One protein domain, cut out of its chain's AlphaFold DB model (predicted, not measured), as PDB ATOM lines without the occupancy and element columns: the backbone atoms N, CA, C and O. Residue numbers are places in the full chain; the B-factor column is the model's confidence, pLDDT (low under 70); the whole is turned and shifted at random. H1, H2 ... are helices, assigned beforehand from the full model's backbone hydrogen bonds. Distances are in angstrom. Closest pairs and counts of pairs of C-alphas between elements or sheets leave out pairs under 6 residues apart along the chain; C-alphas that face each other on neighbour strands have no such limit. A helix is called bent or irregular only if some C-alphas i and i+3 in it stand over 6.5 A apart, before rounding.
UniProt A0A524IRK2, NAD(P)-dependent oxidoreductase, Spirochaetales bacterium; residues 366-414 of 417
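Overview. This is residues 366 to 414 of the 417 residues of the protein "NAD(P)-dependent oxidoreductase" of Spirochaetales bacterium (UniProt A0A524IRK2). H2 and H3 make a corner, and H4 folds back across its open side, closing a flat, loose triangle; H1, with residues 366 to 372 standing free, sticks out beyond H2. The 49 printed residues hold four named helices, H1 to H4 in order, and no named strand: all helix. The whole is loose, radius of gyration of the C-alphas 12.1 A, spanning 39 by 22 by 12 A.

Along the chain. Find C-alpha 366 at (-10.899, -14.776, -28.242), where H1 runs to 371. Next come H2, 373 to 381, 12.1 A, and H3, 385 to 396, 16.8 A. H4, 401 to 413, 19.8 A, ends at (0.418, -20.734, -38.888); it is irregular, C-alphas 409 and 412 being 7.1 A apart.

Arrangement. H1 is close to but not clearly touching H2, closest C-alphas Ile 369 and Ala 376, 7.6 A. H2 and H3 are close but not clearly touching, about perpendicular at 89 degrees, closest C-alphas Leu 381 and Tyr 387, 6.5 A. H4 touches H2 with residues 409 to 412 alone, closest C-alphas Met 409 and Pro 374, 5.1 A. H3 touches H4 with residues 391 to 395 alone, closest C-alphas Ser 395 and Ala 401, 5.3 A, at a steep tilt of 54 degrees, opposite ways. Every O i to N i+4 pair is within hydrogen-bond range in H2 and H3, against 1 of 2 in H1 and 6 of 9 in H4.

Size, cuts and confidence. C-alphas 367 and 397 are the two farthest apart, 39.2 A. The printed part has no cut, its three links are tight, and residues 408 to 414 have pLDDT under 70.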
ATOM      1  N   ARG A 366     -12.233 -14.287 -27.886       80.00
ATOM      2  CA  ARG A 366     -10.899 -14.776 -28.242       80.00
ATOM      3  C   ARG A 366     -10.963 -16.078 -29.040       80.00
ATOM      4  O   ARG A 366     -10.252 -16.210 -30.030       80.00
ATOM      5  N   PHE A 367     -11.831 -17.009 -28.636       76.00
ATOM      6  CA  PHE A 367     -12.016 -18.284 -29.329       76.00
ATOM      7  C   PHE A 367     -12.524 -18.088 -30.766       76.00
ATOM      8  O   PHE A 367     -11.975 -18.656 -31.704       76.00
ATOM      9  N   PHE A 368     -13.517 -17.220 -30.963       80.62
ATOM     10  CA  PHE A 368     -14.054 -16.943 -32.297       80.62
ATOM     11  C   PHE A 368     -13.075 -16.166 -33.180       80.62
ATOM     12  O   PHE A 368     -12.931 -16.488 -34.356       80.62
ATOM     13  N   ILE A 369     -12.367 -15.177 -32.621       80.31
ATOM     14  CA  ILE A 369     -11.345 -14.423 -33.364       80.31
ATOM     15  C   ILE A 369     -10.233 -15.360 -33.828       80.31
ATOM     16  O   ILE A 369      -9.775 -15.227 -34.960       80.31
ATOM     17  N   PHE A 370      -9.849 -16.335 -32.997       79.19
ATOM     18  CA  PHE A 370      -8.843 -17.326 -33.356       79.19
ATOM     19  C   PHE A 370      -9.182 -18.067 -34.662       79.19
ATOM     20  O   PHE A 370      -8.308 -18.233 -35.515       79.19
ATOM     21  N   LEU A 371     -10.453 -18.432 -34.863       82.31
ATOM     22  CA  LEU A 371     -10.927 -19.131 -36.065       82.31
ATOM     23  C   LEU A 371     -10.843 -18.266 -37.332       82.31
ATOM     24  O   LEU A 371     -10.579 -18.781 -38.416       82.31
ATOM     25  N   VAL A 372     -11.027 -16.951 -37.201       86.06
ATOM     26  CA  VAL A 372     -11.026 -16.002 -38.328       86.06
ATOM     27  C   VAL A 372      -9.727 -15.198 -38.446       86.06
ATOM     28  O   VAL A 372      -9.688 -14.207 -39.175       86.06
ATOM     29  N   ARG A 373      -8.642 -15.611 -37.770       85.56
ATOM     30  CA  ARG A 373      -7.348 -14.890 -37.745       85.56
ATOM     31  C   ARG A 373      -6.831 -14.468 -39.125       85.56
ATOM     32  O   ARG A 373      -6.467 -13.299 -39.242       85.56
ATOM     33  N   PRO A 374      -6.807 -15.327 -40.167       85.88
ATOM     34  CA  PRO A 374      -6.316 -14.921 -41.487       85.88
ATOM     35  C   PRO A 374      -7.143 -13.781 -42.096       85.88
ATOM     36  O   PRO A 374      -6.587 -12.817 -42.621       85.88
ATOM     37  N   LEU A 375      -8.472 -13.852 -41.960       87.06
ATOM     38  CA  LEU A 375      -9.384 -12.823 -42.455       87.06
ATOM     39  C   LEU A 375      -9.252 -11.528 -41.645       87.06
ATOM     40  O   LEU A 375      -9.185 -10.446 -42.220       87.06
ATOM     41  N   ALA A 376      -9.155 -11.631 -40.317       87.62
ATOM     42  CA  ALA A 376      -8.927 -10.484 -39.444       87.62
ATOM     43  C   ALA A 376      -7.607  -9.770 -39.782       87.62
ATOM     44  O   ALA A 376      -7.590  -8.544 -39.893       87.62
ATOM     45  N   ARG A 377      -6.527 -10.530 -40.021       89.69
ATOM     46  CA  ARG A 377      -5.221  -9.994 -40.439       89.69
ATOM     47  C   ARG A 377      -5.344  -9.241 -41.754       89.69
ATOM     48  O   ARG A 377      -4.883  -8.110 -41.851       89.69
ATOM     49  N   MET A 378      -6.000  -9.852 -42.740       87.75
ATOM     50  CA  MET A 378      -6.232  -9.250 -44.051       87.75
ATOM     51  C   MET A 378      -6.981  -7.919 -43.935       87.75
ATOM     52  O   MET A 378      -6.525  -6.906 -44.457       87.75
ATOM     53  N   VAL A 379      -8.099  -7.898 -43.201       89.31
ATOM     54  CA  VAL A 379      -8.915  -6.689 -43.005       89.31
ATOM     55  C   VAL A 379      -8.127  -5.580 -42.307       89.31
ATOM     56  O   VAL A 379      -8.286  -4.414 -42.654       89.31
ATOM     57  N   LEU A 380      -7.282  -5.918 -41.330       90.38
ATOM     58  CA  LEU A 380      -6.446  -4.937 -40.636       90.38
ATOM     59  C   LEU A 380      -5.338  -4.389 -41.535       90.38
ATOM     60  O   LEU A 380      -5.143  -3.181 -41.576       90.38
ATOM     61  N   LEU A 381      -4.663  -5.243 -42.303       91.06
ATOM     62  CA  LEU A 381      -3.614  -4.814 -43.227       91.06
ATOM     63  C   LEU A 381      -4.139  -3.895 -44.332       91.06
ATOM     64  O   LEU A 381      -3.469  -2.935 -44.691       91.06
ATOM     65  N   LEU A 382      -5.361  -4.132 -44.817       89.25
ATOM     66  CA  LEU A 382      -6.020  -3.248 -45.787       89.25
ATOM     67  C   LEU A 382      -6.363  -1.864 -45.215       89.25
ATOM     68  O   LEU A 382      -6.596  -0.932 -45.979       89.25
ATOM     69  N   LYS A 383      -6.396  -1.716 -43.886       90.19
ATOM     70  CA  LYS A 383      -6.571  -0.418 -43.220       90.19
ATOM     71  C   LYS A 383      -5.260   0.344 -43.031       90.19
ATOM     72  O   LYS A 383      -5.319   1.533 -42.737       90.19
ATOM     73  N   SER A 384      -4.106  -0.309 -43.177       92.81
ATOM     74  CA  SER A 384      -2.804   0.352 -43.089       92.81
ATOM     75  C   SER A 384      -2.441   0.982 -44.434       92.81
ATOM     76  O   SER A 384      -2.122   0.283 -45.399       92.81
ATOM     77  N   ALA A 385      -2.452   2.315 -44.498       90.06
ATOM     78  CA  ALA A 385      -1.980   3.050 -45.672       90.06
ATOM     79  C   ALA A 385      -0.498   2.753 -45.974       90.06
ATOM     80  O   ALA A 385      -0.121   2.615 -47.141       90.06
ATOM     81  N   ASN A 386       0.312   2.572 -44.925       90.75
ATOM     82  CA  ASN A 386       1.732   2.224 -45.019       90.75
ATOM     83  C   ASN A 386       1.922   0.864 -45.695       90.75
ATOM     84  O   ASN A 386       2.658   0.748 -46.675       90.75
ATOM     85  N   TYR A 387       1.163  -0.146 -45.263       91.31
ATOM     86  CA  TYR A 387       1.264  -1.482 -45.839       91.31
ATOM     87  C   TYR A 387       0.774  -1.535 -47.289       91.31
ATOM     88  O   TYR A 387       1.388  -2.178 -48.141       91.31
ATOM     89  N   VAL A 388      -0.320  -0.832 -47.598       89.25
ATOM     90  CA  VAL A 388      -0.834  -0.736 -48.971       89.25
ATOM     91  C   VAL A 388       0.191  -0.066 -49.892       89.25
ATOM     92  O   VAL A 388       0.411  -0.535 -51.008       89.25
ATOM     93  N   THR A 389       0.853   0.995 -49.428       89.56
ATOM     94  CA  THR A 389       1.921   1.676 -50.177       89.56
ATOM     95  C   THR A 389       3.141   0.774 -50.367       89.56
ATOM     96  O   THR A 389       3.653   0.666 -51.482       89.56
ATOM     97  N   TYR A 390       3.543   0.040 -49.329       89.69
ATOM     98  CA  TYR A 390       4.620  -0.950 -49.398       89.69
ATOM     99  C   TYR A 390       4.362  -2.025 -50.469       89.69
ATOM    100  O   TYR A 390       5.233  -2.309 -51.293       89.69
ATOM    101  N   LEU A 391       3.145  -2.581 -50.528       87.81
ATOM    102  CA  LEU A 391       2.782  -3.575 -51.546       87.81
ATOM    103  C   LEU A 391       2.823  -3.004 -52.970       87.81
ATOM    104  O   LEU A 391       3.265  -3.697 -53.888       87.81
ATOM    105  N   LYS A 392       2.394  -1.749 -53.162       87.25
ATOM    106  CA  LYS A 392       2.500  -1.067 -54.463       87.25
ATOM    107  C   LYS A 392       3.959  -0.917 -54.888       87.25
ATOM    108  O   LYS A 392       4.277  -1.193 -56.042       87.25
ATOM    109  N   HIS A 393       4.839  -0.539 -53.963       87.62
ATOM    110  CA  HIS A 393       6.265  -0.392 -54.244       87.62
ATOM    111  C   HIS A 393       6.912  -1.712 -54.681       87.62
ATOM    112  O   HIS A 393       7.573  -1.763 -55.714       87.62
ATOM    113  N   LEU A 394       6.626  -2.804 -53.969       86.31
ATOM    114  CA  LEU A 394       7.087  -4.140 -54.352       86.31
ATOM    115  C   LEU A 394       6.567  -4.580 -55.725       86.31
ATOM    116  O   LEU A 394       7.313  -5.158 -56.514       86.31
ATOM    117  N   SER A 395       5.299  -4.287 -56.031       83.38
ATOM    118  CA  SER A 395       4.723  -4.598 -57.341       83.38
ATOM    119  C   SER A 395       5.430  -3.853 -58.475       83.38
ATOM    120  O   SER A 395       5.612  -4.426 -59.545       83.38
ATOM    121  N   MET A 396       5.851  -2.602 -58.248       85.50
ATOM    122  CA  MET A 396       6.643  -1.833 -59.219       85.50
ATOM    123  C   MET A 396       8.053  -2.411 -59.416       85.50
ATOM    124  O   MET A 396       8.620  -2.276 -60.493       85.50
ATOM    125  N   GLN A 397       8.597  -3.106 -58.414       85.62
ATOM    126  CA  GLN A 397       9.892  -3.798 -58.479       85.62
ATOM    127  C   GLN A 397       9.801  -5.218 -59.076       85.62
ATOM    128  O   GLN A 397      10.747  -5.996 -58.975       85.62
ATOM    129  N   GLY A 398       8.663  -5.593 -59.672       79.38
ATOM    130  CA  GLY A 398       8.465  -6.912 -60.284       79.38
ATOM    131  C   GLY A 398       8.196  -8.047 -59.287       79.38
ATOM    132  O   GLY A 398       8.088  -9.208 -59.682       79.38
ATOM    133  N   VAL A 399       8.043  -7.743 -57.993       83.31
ATOM    134  CA  VAL A 399       7.659  -8.736 -56.982       83.31
ATOM    135  C   VAL A 399       6.157  -8.992 -57.079       83.31
ATOM    136  O   VAL A 399       5.350  -8.064 -57.109       83.31
ATOM    137  N   ASN A 400       5.745 -10.263 -57.067       81.62
ATOM    138  CA  ASN A 400       4.327 -10.623 -57.055       81.62
ATOM    139  C   ASN A 400       3.691 -10.282 -55.689       81.62
ATOM    140  O   ASN A 400       3.612 -11.120 -54.785       81.62
ATOM    141  N   ALA A 401       3.246  -9.032 -55.548       76.38
ATOM    142  CA  ALA A 401       2.655  -8.490 -54.330       76.38
ATOM    143  C   ALA A 401       1.396  -9.259 -53.895       76.38
ATOM    144  O   ALA A 401       1.186  -9.451 -52.699       76.38
ATOM    145  N   ALA A 402       0.605  -9.783 -54.842       74.00
ATOM    146  CA  ALA A 402      -0.563 -10.615 -54.543       74.00
ATOM    147  C   ALA A 402      -0.160 -11.934 -53.865       74.00
ATOM    148  O   ALA A 402      -0.742 -12.323 -52.851       74.00
ATOM    149  N   ARG A 403       0.894 -12.594 -54.364       75.94
ATOM    150  CA  ARG A 403       1.454 -13.805 -53.748       75.94
ATOM    151  C   ARG A 403       2.044 -13.518 -52.368       75.94
ATOM    152  O   ARG A 403       1.865 -14.327 -51.460       75.94
ATOM    153  N   LEU A 404       2.723 -12.383 -52.190       72.81
ATOM    154  CA  LEU A 404       3.278 -11.985 -50.893       72.81
ATOM    155  C   LEU A 404       2.175 -11.671 -49.872       72.81
ATOM    156  O   LEU A 404       2.258 -12.128 -48.732       72.81
ATOM    157  N   PHE A 405       1.129 -10.957 -50.288       74.62
ATOM    158  CA  PHE A 405      -0.037 -10.653 -49.462       74.62
ATOM    159  C   PHE A 405      -0.768 -11.929 -49.026       74.62
ATOM    160  O   PHE A 405      -1.021 -12.125 -47.837       74.62
ATOM    161  N   LEU A 406      -1.008 -12.856 -49.963       73.88
ATOM    162  CA  LEU A 406      -1.570 -14.176 -49.666       73.88
ATOM    163  C   LEU A 406      -0.673 -14.967 -48.709       73.88
ATOM    164  O   LEU A 406      -1.166 -15.543 -47.744       73.88
ATOM    165  N   LYS A 407       0.653 -14.958 -48.905       71.50
ATOM    166  CA  LYS A 407       1.593 -15.610 -47.981       71.50
ATOM    167  C   LYS A 407       1.468 -15.011 -46.578       71.50
ATOM    168  O   LYS A 407       1.302 -15.752 -45.613       71.50
ATOM    169  N   GLN A 408       1.452 -13.685 -46.461       69.81
ATOM    170  CA  GLN A 408       1.276 -12.979 -45.189       69.81
ATOM    171  C   GLN A 408      -0.057 -13.298 -44.490       69.81
ATOM    172  O   GLN A 408      -0.074 -13.368 -43.263       69.81
ATOM    173  N   MET A 409      -1.147 -13.572 -45.223       66.81
ATOM    174  CA  MET A 409      -2.416 -14.017 -44.622       66.81
ATOM    175  C   MET A 409      -2.282 -15.338 -43.849       66.81
ATOM    176  O   MET A 409      -2.945 -15.516 -42.825       66.81
ATOM    177  N   PHE A 410      -1.422 -16.253 -44.309       64.38
ATOM    178  CA  PHE A 410      -1.272 -17.595 -43.734       64.38
ATOM    179  C   PHE A 410      -0.029 -17.771 -42.847       64.38
ATOM    180  O   PHE A 410       0.048 -18.754 -42.110       64.38
ATOM    181  N   VAL A 411       0.911 -16.817 -42.839       59.06
ATOM    182  CA  VAL A 411       2.152 -16.868 -42.028       59.06
ATOM    183  C   VAL A 411       1.882 -16.955 -40.516       59.06
ATOM    184  O   VAL A 411       2.707 -17.489 -39.782       59.06
ATOM    185  N   GLY A 412       0.684 -16.591 -40.046       48.47
ATOM    186  CA  GLY A 412       0.253 -16.843 -38.662       48.47
ATOM    187  C   GLY A 412       0.143 -18.327 -38.252       48.47
ATOM    188  O   GLY A 412      -0.155 -18.587 -37.089       48.47
ATOM    189  N   ARG A 413       0.356 -19.285 -39.171       43.09
ATOM    190  CA  ARG A 413       0.418 -20.734 -38.888       43.09
ATOM    191  C   ARG A 413       1.831 -21.302 -38.704       43.09
ATOM    192  O   ARG A 413       1.930 -22.429 -38.245       43.09
ATOM    193  N   LEU A 414       2.896 -20.589 -39.083       34.41
ATOM    194  CA  LEU A 414       4.211 -21.217 -39.323       34.41
ATOM    195  C   LEU A 414       5.341 -20.792 -38.375       34.41
ATOM    196  O   LEU A 414       6.474 -21.210 -38.578       34.41
TER     197      LEU A 414